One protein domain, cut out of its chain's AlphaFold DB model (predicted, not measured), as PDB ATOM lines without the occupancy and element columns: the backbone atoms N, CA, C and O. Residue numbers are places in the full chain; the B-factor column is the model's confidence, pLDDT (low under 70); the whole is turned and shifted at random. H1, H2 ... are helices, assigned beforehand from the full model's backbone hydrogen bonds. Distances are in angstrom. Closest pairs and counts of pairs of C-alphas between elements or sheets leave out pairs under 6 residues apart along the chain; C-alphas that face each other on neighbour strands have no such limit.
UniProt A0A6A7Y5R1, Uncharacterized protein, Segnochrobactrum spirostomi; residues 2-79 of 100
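AT A GLANCE: This is residues 2 to 79 of the 100 residues of an uncharacterized protein of Segnochrobactrum spirostomi (UniProt A0A6A7Y5R1). A long helical arm, H1, ends in a small head, where two short helices, H2 and H3, form a hairpin at its last turns and a tail with no named element follows. Residues 2 to 19 of H1 stick out from the head and make the length. The printed part has 78 residues, with three named helices in the order H1, H2, H3 and no named strand; the class is all helix. It is loose, with a radius of gyration of the C-alphas of 15.8 A, and spans 58 by 24 by 16 A.

HOW THE PARTS SIT: H1, residues 2 to 29, touches H2, residues 37 to 45, with its residues 23 to 28 alone. The closest C-alphas, those of Trp 24 and Gly 39, are 5.5 A apart, and the lines are about perpendicular at 83 degrees. H3, residues 50 to 62, only just touches H1, with 3 pairs of C-alphas within 8 A. The closest are those of Val 28 and Leu 58, 6.4 A apart; the tilt is steep, 46 degrees, the same way. H2 and H3 form a helical hairpin and only just touch, also with 3 pairs. Their closest C-alphas, of Thr 43 and Arg 51, are 6.2 A apart; they run opposite ways at 37 degrees, only just a steep tilt. The helix packing is mostly crossed, with no touching pair at a shallow tilt. In H1, H2 and H3 every O i to N i+4 pair is within hydrogen-bond range.

IN THESE COORDINATES: H1 runs 41.1 A from C-alpha 2 at (-45.348, 40.327, 70.734) to C-alpha 29 at (-17.820, 51.887, 42.525). H2 measures 12.8 A from first to last C-alpha. H3 measures 18.3 A and ends with C-alpha 62 at (-13.386, 47.806, 32.850).

THE WHOLE: The C-alphas farthest apart, of Ile 2 and Ile 79, are 58.3 A apart. Without residues 2 to 19, the body spans 32 by 24 by 16 A. The printed part has no cut; the link from H1 to H2 is short and that from H2 to H3 is tight. Residues 63 to 79 have no named element. The mean pLDDT of the printed part is 88.0, and residues 2 to 5 and 76 to 79 are under 70.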
ATOM      1  N   ILE A   2     -45.394  40.387  72.217       60.47
ATOM      2  CA  ILE A   2     -45.348  40.327  70.734       60.47
ATOM      3  C   ILE A   2     -44.760  41.596  70.062       60.47
ATOM      4  O   ILE A   2     -44.025  41.504  69.084       60.47
ATOM      5  N   ARG A   3     -44.987  42.790  70.635       63.34
ATOM      6  CA  ARG A   3     -44.505  44.077  70.084       63.34
ATOM      7  C   ARG A   3     -42.973  44.228  70.049       63.34
ATOM      8  O   ARG A   3     -42.463  44.966  69.215       63.34
ATOM      9  N   ARG A   4     -42.236  43.529  70.926       62.97
ATOM     10  CA  ARG A   4     -40.757  43.539  70.938       62.97
ATOM     11  C   ARG A   4     -40.169  42.702  69.795       62.97
ATOM     12  O   ARG A   4     -39.210  43.132  69.166       62.97
ATOM     13  N   TRP A   5     -40.798  41.571  69.477       64.81
ATOM     14  CA  TRP A   5     -40.376  40.675  68.396       64.81
ATOM     15  C   TRP A   5     -40.599  41.285  67.013       64.81
ATOM     16  O   TRP A   5     -39.703  41.241  66.176       64.81
ATOM     17  N   ALA A   6     -41.744  41.942  66.802       72.19
ATOM     18  CA  ALA A   6     -42.021  42.655  65.554       72.19
ATOM     19  C   ALA A   6     -41.012  43.792  65.290       72.19
ATOM     20  O   ALA A   6     -40.574  43.977  64.158       72.19
ATOM     21  N   GLY A   7     -40.587  44.512  66.337       80.62
ATOM     22  CA  GLY A   7     -39.571  45.562  66.217       80.62
ATOM     23  C   GLY A   7     -38.180  45.024  65.866       80.62
ATOM     24  O   GLY A   7     -37.490  45.606  65.036       80.62
ATOM     25  N   HIS A   8     -37.772  43.897  66.456       85.50
ATOM     26  CA  HIS A   8     -36.480  43.270  66.146       85.50
ATOM     27  C   HIS A   8     -36.469  42.658  64.747       85.50
ATOM     28  O   HIS A   8     -35.481  42.788  64.030       85.50
ATOM     29  N   PHE A   9     -37.583  42.055  64.330       90.38
ATOM     30  CA  PHE A   9     -37.737  41.545  62.974       90.38
ATOM     31  C   PHE A   9     -37.675  42.672  61.935       90.38
ATOM     32  O   PHE A   9     -36.922  42.570  60.970       90.38
ATOM     33  N   GLY A  10     -38.388  43.781  62.160       93.38
ATOM     34  CA  GLY A  10     -38.316  44.950  61.279       93.38
ATOM     35  C   GLY A  10     -36.903  45.535  61.186       93.38
ATOM     36  O   GLY A  10     -36.434  45.842  60.092       93.38
ATOM     37  N   LEU A  11     -36.194  45.625  62.316       94.94
ATOM     38  CA  LEU A  11     -34.809  46.099  62.353       94.94
ATOM     39  C   LEU A  11     -33.853  45.156  61.609       94.94
ATOM     40  O   LEU A  11     -32.975  45.628  60.892       94.94
ATOM     41  N   LEU A  12     -34.047  43.840  61.727       95.56
ATOM     42  CA  LEU A  12     -33.267  42.844  60.993       95.56
ATOM     43  C   LEU A  12     -33.477  42.993  59.482       95.56
ATOM     44  O   LEU A  12     -32.501  43.078  58.741       95.56
ATOM     45  N   VAL A  13     -34.728  43.085  59.025       96.19
ATOM     46  CA  VAL A  13     -35.044  43.273  57.599       96.19
ATOM     47  C   VAL A  13     -34.411  44.557  57.061       96.19
ATOM     48  O   VAL A  13     -33.792  44.535  55.998       96.19
ATOM     49  N   LEU A  14     -34.505  45.659  57.810       96.44
ATOM     50  CA  LEU A  14     -33.881  46.928  57.435       96.44
ATOM     51  C   LEU A  14     -32.353  46.808  57.348       96.44
ATOM     52  O   LEU A  14     -31.760  47.271  56.375       96.44
ATOM     53  N   ALA A  15     -31.715  46.164  58.327       97.06
ATOM     54  CA  ALA A  15     -30.269  45.967  58.339       97.06
ATOM     55  C   ALA A  15     -29.793  45.135  57.137       97.06
ATOM     56  O   ALA A  15     -28.818  45.501  56.482       97.06
ATOM     57  N   VAL A  16     -30.511  44.057  56.801       96.75
ATOM     58  CA  VAL A  16     -30.211  43.230  55.622       96.75
ATOM     59  C   VAL A  16     -30.370  44.039  54.339       96.75
ATOM     60  O   VAL A  16     -29.481  44.012  53.489       96.75
ATOM     61  N   PHE A  17     -31.460  44.796  54.204       96.31
ATOM     62  CA  PHE A  17     -31.694  45.633  53.031       96.31
ATOM     63  C   PHE A  17     -30.574  46.664  52.831       96.31
ATOM     64  O   PHE A  17     -30.013  46.763  51.740       96.31
ATOM     65  N   LEU A  18     -30.188  47.378  53.893       97.44
ATOM     66  CA  LEU A  18     -29.084  48.339  53.848       97.44
ATOM     67  C   LEU A  18     -27.752  47.671  53.487       97.44
ATOM     68  O   LEU A  18     -26.994  48.221  52.691       97.44
ATOM     69  N   GLY A  19     -27.490  46.473  54.017       97.38
ATOM     70  CA  GLY A  19     -26.301  45.693  53.678       97.38
ATOM     71  C   GLY A  19     -26.234  45.334  52.192       97.38
ATOM     72  O   GLY A  19     -25.192  45.515  51.567       97.38
ATOM     73  N   VAL A  20     -27.352  44.893  51.605       95.69
ATOM     74  CA  VAL A  20     -27.437  44.571  50.170       95.69
ATOM     75  C   VAL A  20     -27.199  45.814  49.309       95.69
ATOM     76  O   VAL A  20     -26.418  45.756  48.361       95.69
ATOM     77  N   VAL A  21     -27.826  46.943  49.651       94.81
ATOM     78  CA  VAL A  21     -27.663  48.205  48.909       94.81
ATOM     79  C   VAL A  21     -26.221  48.710  48.991       94.81
ATOM     80  O   VAL A  21     -25.645  49.088  47.971       94.81
ATOM     81  N   LEU A  22     -25.612  48.672  50.180       97.12
ATOM     82  CA  LEU A  22     -24.226  49.093  50.376       97.12
ATOM     83  C   LEU A  22     -23.254  48.201  49.600       97.12
ATOM     84  O   LEU A  22     -22.381  48.707  48.898       97.12
ATOM     85  N   TYR A  23     -23.425  46.882  49.692       96.50
ATOM     86  CA  TYR A  23     -22.598  45.921  48.969       96.50
ATOM     87  C   TYR A  23     -22.686  46.131  47.455       96.50
ATOM     88  O   TYR A  23     -21.665  46.183  46.773       96.50
ATOM     89  N   TRP A  24     -23.898  46.314  46.928       95.50
ATOM     90  CA  TRP A  24     -24.092  46.591  45.509       95.50
ATOM     91  C   TRP A  24     -23.446  47.917  45.081       95.50
ATOM     92  O   TRP A  24     -22.816  47.980  44.027       95.50
ATOM     93  N   GLY A  25     -23.506  48.958  45.915       95.38
ATOM     94  CA  GLY A  25     -22.765  50.199  45.677       95.38
ATOM     95  C   GLY A  25     -21.250  49.971  45.597       95.38
ATOM     96  O   GLY A  25     -20.597  50.451  44.672       95.38
ATOM     97  N   LEU A  26     -20.680  49.179  46.510       96.31
ATOM     98  CA  LEU A  26     -19.258  48.818  46.456       96.31
ATOM     99  C   LEU A  26     -18.911  48.030  45.190       96.31
ATOM    100  O   LEU A  26     -17.864  48.280  44.592       96.31
ATOM    101  N   TYR A  27     -19.792  47.133  44.749       94.94
ATOM    102  CA  TYR A  27     -19.642  46.439  43.474       94.94
ATOM    103  C   TYR A  27     -19.513  47.422  42.300       94.94
ATOM    104  O   TYR A  27     -18.570  47.317  41.520       94.94
ATOM    105  N   VAL A  28     -20.399  48.418  42.210       94.44
ATOM    106  CA  VAL A  28     -20.380  49.396  41.110       94.44
ATOM    107  C   VAL A  28     -19.151  50.312  41.175       94.44
ATOM    108  O   VAL A  28     -18.524  50.584  40.151       94.44
ATOM    109  N   PHE A  29     -18.783  50.787  42.370       95.38
ATOM    110  CA  PHE A  29     -17.820  51.887  42.525       95.38
ATOM    111  C   PHE A  29     -16.415  51.486  42.974       95.38
ATOM    112  O   PHE A  29     -15.476  52.261  42.781       95.38
ATOM    113  N   ALA A  30     -16.224  50.315  43.574       94.69
ATOM    114  CA  ALA A  30     -14.977  49.980  44.262       94.69
ATOM    115  C   ALA A  30     -14.366  48.645  43.826       94.69
ATOM    116  O   ALA A  30     -13.145  48.495  43.890       94.69
ATOM    117  N   PHE A  31     -15.169  47.690  43.355       95.25
ATOM    118  CA  PHE A  31     -14.659  46.361  43.032       95.25
ATOM    119  C   PHE A  31     -13.679  46.397  41.853       95.25
ATOM    120  O   PHE A  31     -13.753  47.237  40.953       95.25
ATOM    121  N   ARG A  32     -12.714  45.472  41.883       93.31
ATOM    122  CA  ARG A  32     -11.650  45.361  40.871       93.31
ATOM    123  C   ARG A  32     -12.116  44.683  39.587       93.31
ATOM    124  O   ARG A  32     -11.453  44.819  38.567       93.31
ATOM    125  N   THR A  33     -13.231  43.960  39.641       91.81
ATOM    126  CA  THR A  33     -13.773  43.203  38.510       91.81
ATOM    127  C   THR A  33     -15.284  43.415  38.426       91.81
ATOM    128  O   THR A  33     -15.921  43.513  39.480       91.81
ATOM    129  N   PRO A  34     -15.876  43.405  37.219       93.44
ATOM    130  CA  PRO A  34     -17.318  43.530  37.051       93.44
ATOM    131  C   PRO A  34     -18.071  42.193  37.197       93.44
ATOM    132  O   PRO A  34     -19.299  42.187  37.121       93.44
ATOM    133  N   TYR A  35     -17.372  41.071  37.421       95.19
ATOM    134  CA  TYR A  35     -17.938  39.714  37.435       95.19
ATOM    135  C   TYR A  35     -18.345  39.211  38.828       95.19
ATOM    136  O   TYR A  35     -18.330  38.007  39.089       95.19
ATOM    137  N   ASP A  36     -18.723  40.111  39.736       95.88
ATOM    138  CA  ASP A  36     -19.258  39.699  41.033       95.88
ATOM    139  C   ASP A  36     -20.638  39.023  40.872       95.88
ATOM    140  O   ASP A  36     -21.555  39.637  40.310       95.88
ATOM    141  N   PRO A  37     -20.839  37.785  41.361       93.44
ATOM    142  CA  PRO A  37     -22.091  37.056  41.165       93.44
ATOM    143  C   PRO A  37     -23.324  37.758  41.748       93.44
ATOM    144  O   PRO A  37     -24.419  37.646  41.190       93.44
ATOM    145  N   VAL A  38     -23.167  38.457  42.876       93.12
ATOM    146  CA  VAL A  38     -24.265  39.152  43.557       93.12
ATOM    147  C   VAL A  38     -24.540  40.483  42.861       93.12
ATOM    148  O   VAL A  38     -25.690  40.767  42.528       93.12
ATOM    149  N   GLY A  39     -23.493  41.247  42.561       94.62
ATOM    150  CA  GLY A  39     -23.542  42.494  41.810       94.62
ATOM    151  C   GLY A  39     -24.231  42.331  40.458       94.62
ATOM    152  O   GLY A  39     -25.213  43.020  40.184       94.62
ATOM    153  N   MET A  40     -23.800  41.349  39.658       95.19
ATOM    154  CA  MET A  40     -24.417  41.034  38.361       95.19
ATOM    155  C   MET A  40     -25.885  40.629  38.503       95.19
ATOM    156  O   MET A  40     -26.741  41.079  37.738       95.19
ATOM    157  N   ARG A  41     -26.208  39.798  39.503       94.88
ATOM    158  CA  ARG A  41     -27.589  39.367  39.743       94.88
ATOM    159  C   ARG A  41     -28.491  40.554  40.052       94.88
ATOM    160  O   ARG A  41     -29.563  40.648  39.461       94.88
ATOM    161  N   ILE A  42     -28.066  41.449  40.943       93.69
ATOM    162  CA  ILE A  42     -28.831  42.653  41.286       93.69
ATOM    163  C   ILE A  42     -28.993  43.530  40.040       93.69
ATOM    164  O   ILE A  42     -30.120  43.854  39.676       93.69
ATOM    165  N   THR A  43     -27.903  43.826  39.328       93.38
ATOM    166  CA  THR A  43     -27.924  44.659  38.113       93.38
ATOM    167  C   THR A  43     -28.871  44.117  37.043       93.38
ATOM    168  O   THR A  43     -29.606  44.891  36.438       93.38
ATOM    169  N   ARG A  44     -28.943  42.793  36.850       92.38
ATOM    170  CA  ARG A  44     -29.880  42.167  35.902       92.38
ATOM    171  C   ARG A  44     -31.346  42.484  36.212       92.38
ATOM    172  O   ARG A  44     -32.123  42.669  35.274       92.38
ATOM    173  N   PHE A  45     -31.727  42.495  37.490       93.00
ATOM    174  CA  PHE A  45     -33.116  42.685  37.926       93.00
ATOM    175  C   PHE A  45     -33.539  44.155  38.019       93.00
ATOM    176  O   PHE A  45     -34.730  44.437  38.144       93.00
ATOM    177  N   ILE A  46     -32.594  45.090  37.936       90.31
ATOM    178  CA  ILE A  46     -32.884  46.522  37.908       90.31
ATOM    179  C   ILE A  46     -33.493  46.904  36.538       90.31
ATOM    180  O   ILE A  46     -33.032  46.410  35.503       90.31
ATOM    181  N   PRO A  47     -34.519  47.777  36.499       90.44
ATOM    182  CA  PRO A  47     -35.110  48.249  35.249       90.44
ATOM    183  C   PRO A  47     -34.172  49.165  34.441       90.44
ATOM    184  O   PRO A  47     -33.236  49.778  34.961       90.44
ATOM    185  N   ASP A  48     -34.479  49.306  33.154       78.81
ATOM    186  CA  ASP A  48     -33.892  50.303  32.250       78.81
ATOM    187  C   ASP A  48     -34.652  51.623  32.494       78.81
ATOM    188  O   ASP A  48     -35.789  51.700  32.037       78.81
ATOM    189  N   PRO A  49     -34.185  52.610  33.296       86.38
ATOM    190  CA  PRO A  49     -32.932  53.353  33.056       86.38
ATOM    191  C   PRO A  49     -31.714  53.141  33.986       86.38
ATOM    192  O   PRO A  49     -30.597  53.249  33.484       86.38
ATOM    193  N   PRO A  50     -31.826  52.872  35.303       89.00
ATOM    194  CA  PRO A  50     -30.648  52.800  36.178       89.00
ATOM    195  C   PRO A  50     -29.666  51.695  35.779       89.00
ATOM    196  O   PRO A  50     -28.460  51.848  35.978       89.00
ATOM    197  N   ARG A  51     -30.151  50.616  35.153       91.06
ATOM    198  CA  ARG A  51     -29.283  49.566  34.611       91.06
ATOM    199  C   ARG A  51     -28.322  50.085  33.537       91.06
ATOM    200  O   ARG A  51     -27.164  49.683  33.540       91.06
ATOM    201  N   LEU A  52     -28.765  51.004  32.673       89.88
ATOM    202  CA  LEU A  52     -27.908  51.630  31.661       89.88
ATOM    203  C   LEU A  52     -26.734  52.352  32.328       89.88
ATOM    204  O   LEU A  52     -25.588  52.065  32.006       89.88
ATOM    205  N   TYR A  53     -27.022  53.222  33.301       89.75
ATOM    206  CA  TYR A  53     -25.993  53.981  34.015       89.75
ATOM    207  C   TYR A  53     -24.956  53.063  34.669       89.75
ATOM    208  O   TYR A  53     -23.754  53.262  34.516       89.75
ATOM    209  N   VAL A  54     -25.419  52.028  35.370       92.69
ATOM    210  CA  VAL A  54     -24.539  51.086  36.072       92.69
ATOM    211  C   VAL A  54     -23.642  50.339  35.090       92.69
ATOM    212  O   VAL A  54     -22.436  50.242  35.308       92.69
ATOM    213  N   CYS A  55     -24.207  49.844  33.991       92.56
ATOM    214  CA  CYS A  55     -23.445  49.129  32.976       92.56
ATOM    215  C   CYS A  55     -22.454  50.038  32.241       92.56
ATOM    216  O   CYS A  55     -21.332  49.614  31.980       92.56
ATOM    217  N   GLU A  56     -22.818  51.291  31.961       91.50
ATOM    218  CA  GLU A  56     -21.895  52.274  31.383       91.50
ATOM    219  C   GLU A  56     -20.758  52.622  32.344       91.50
ATOM    220  O   GLU A  56     -19.608  52.717  31.922       91.50
ATOM    221  N   PHE A  57     -21.054  52.762  33.637       91.88
ATOM    222  CA  PHE A  57     -20.047  53.058  34.650       91.88
ATOM    223  C   PHE A  57     -19.069  51.893  34.846       91.88
ATOM    224  O   PHE A  57     -17.853  52.089  34.894       91.88
ATOM    225  N   LEU A  58     -19.583  50.663  34.905       92.62
ATOM    226  CA  LEU A  58     -18.757  49.457  34.947       92.62
ATOM    227  C   LEU A  58     -17.910  49.324  33.675       92.62
ATOM    228  O   LEU A  58     -16.724  49.016  33.767       92.62
ATOM    229  N   ASN A  59     -18.480  49.616  32.505       90.25
ATOM    230  CA  ASN A  59     -17.750  49.615  31.239       90.25
ATOM    231  C   ASN A  59     -16.648  50.680  31.215       90.25
ATOM    232  O   ASN A  59     -15.542  50.422  30.760       90.25
ATOM    233  N   TRP A  60     -16.908  51.871  31.753       89.31
ATOM    234  CA  TRP A  60     -15.895  52.918  31.869       89.31
ATOM    235  C   TRP A  60     -14.698  52.478  32.732       89.31
ATOM    236  O   TRP A  60     -13.559  52.805  32.411       89.31
ATOM    237  N   ARG A  61     -14.932  51.680  33.782       91.19
ATOM    238  CA  ARG A  61     -13.868  51.145  34.652       91.19
ATOM    239  C   ARG A  61     -13.136  49.930  34.083       91.19
ATOM    240  O   ARG A  61     -12.008  49.663  34.492       91.19
ATOM    241  N   HIS A  62     -13.799  49.160  33.224       89.44
ATOM    242  CA  HIS A  62     -13.386  47.806  32.850       89.44
ATOM    243  C   HIS A  62     -13.477  47.543  31.333       89.44
ATOM    244  O   HIS A  62     -13.625  46.403  30.921       89.44
ATOM    245  N   GLY A  63     -13.426  48.568  30.483       75.50
ATOM    246  CA  GLY A  63     -13.868  48.500  29.077       75.50
ATOM    247  C   GLY A  63     -13.105  47.567  28.131       75.50
ATOM    248  O   GLY A  63     -13.497  47.426  26.978       75.50
ATOM    249  N   GLU A  64     -12.042  46.916  28.595       81.19
ATOM    250  CA  GLU A  64     -11.230  45.978  27.809       81.19
ATOM    251  C   GLU A  64     -11.663  44.513  27.975       81.19
ATOM    252  O   GLU A  64     -11.036  43.615  27.416       81.19
ATOM    253  N   ILE A  65     -12.727  44.248  28.739       84.50
ATOM    254  CA  ILE A  65     -13.223  42.891  28.992       84.50
ATOM    255  C   ILE A  65     -14.668  42.688  28.511       84.50
ATOM    256  O   ILE A  65     -15.420  43.659  28.360       84.50
ATOM    257  N   PRO A  66     -15.084  41.427  28.264       85.19
ATOM    258  CA  PRO A  66     -16.452  41.105  27.868       85.19
ATOM    259  C   PRO A  66     -17.505  41.619  28.863       85.19
ATOM    260  O   PRO A  66     -17.234  41.675  30.068       85.19
ATOM    261  N   PRO A  67     -18.728  41.938  28.401       89.44
ATOM    262  CA  PRO A  67     -19.784  42.422  29.281       89.44
ATOM    263  C   PRO A  67     -20.092  41.427  30.411       89.44
ATOM    264  O   PRO A  67     -20.202  40.225  30.156       89.44
ATOM    265  N   PRO A  68     -20.284  41.903  31.654       91.44
ATOM    266  CA  PRO A  68     -20.832  41.079  32.715       91.44
ATOM    267  C   PRO A  68     -22.309  40.775  32.443       91.44
ATOM    268  O   PRO A  68     -23.011  41.520  31.749       91.44
ATOM    269  N   PHE A  69     -22.790  39.691  33.045       89.81
ATOM    270  CA  PHE A  69     -24.167  39.248  32.890       89.81
ATOM    271  C   PHE A  69     -25.167  40.341  33.296       89.81
ATOM    272  O   PHE A  69     -25.096  40.877  34.405       89.81
ATOM    273  N   GLY A  70     -26.119  40.649  32.412       87.50
ATOM    274  CA  GLY A  70     -27.114  41.709  32.597       87.50
ATOM    275  C   GLY A  70     -26.723  43.080  32.025       87.50
ATOM    276  O   GLY A  70     -27.551  43.994  32.065       87.50
ATOM    277  N   CYS A  71     -25.513  43.233  31.478       91.19
ATOM    278  CA  CYS A  71     -25.038  44.468  30.844       91.19
ATOM    279  C   CYS A  71     -24.809  44.366  29.332       91.19
ATOM    280  O   CYS A  71     -24.386  45.341  28.717       91.19
ATOM    281  N   GLU A  72     -25.141  43.242  28.705       88.62
ATOM    282  CA  GLU A  72     -24.833  42.928  27.306       88.62
ATOM    283  C   GLU A  72     -25.369  43.987  26.330       88.62
ATOM    284  O   GLU A  72     -24.713  44.328  25.352       88.62
ATOM    285  N   ARG A  73     -26.544  44.564  26.620       84.75
ATOM    286  CA  ARG A  73     -27.185  45.599  25.784       84.75
ATOM    287  C   ARG A  73     -26.679  47.023  26.035       84.75
ATOM    288  O   ARG A  73     -27.038  47.931  25.294       84.75
ATOM    289  N   HIS A  74     -25.887  47.226  27.085       83.12
ATOM    290  CA  HIS A  74     -25.470  48.544  27.582       83.12
ATOM    291  C   HIS A  74     -23.938  48.688  27.673       83.12
ATOM    292  O   HIS A  74     -23.433  49.717  28.116       83.12
ATOM    293  N   TRP A  75     -23.189  47.663  27.257       84.81
ATOM    294  CA  TRP A  75     -21.728  47.626  27.280       84.81
ATOM    295  C   TRP A  75     -21.168  48.104  25.936       84.81
ATOM    296  O   TRP A  75     -21.145  47.369  24.951       84.81
ATOM    297  N   LYS A  76     -20.749  49.372  25.874       67.62
ATOM    298  CA  LYS A  76     -20.391  50.057  24.617       67.62
ATOM    299  C   LYS A  76     -19.134  49.514  23.913       67.62
ATOM    300  O   LYS A  76     -18.964  49.799  22.734       67.62
ATOM    301  N   TYR A  77     -18.294  48.722  24.589       54.00
ATOM    302  CA  TYR A  77     -17.073  48.124  24.021       54.00
ATOM    303  C   TYR A  77     -17.192  46.619  23.757       54.00
ATOM    304  O   TYR A  77     -16.212  45.890  23.879       54.00
ATOM    305  N   ALA A  78     -18.372  46.121  23.378       48.41
ATOM    306  CA  ALA A  78     -18.443  44.804  22.756       48.41
ATOM    307  C   ALA A  78     -17.531  44.796  21.509       48.41
ATOM    308  O   ALA A  78     -17.891  45.365  20.485       48.41
ATOM    309  N   ILE A  79     -16.314  44.269  21.689       48.88
ATOM    310  CA  ILE A  79     -15.451  43.520  20.769       48.88
ATOM    311  C   ILE A  79     -15.729  43.780  19.265       48.88
ATOM    312  O   ILE A  79     -16.854  43.558  18.814       48.88
TER     313      ILE A  79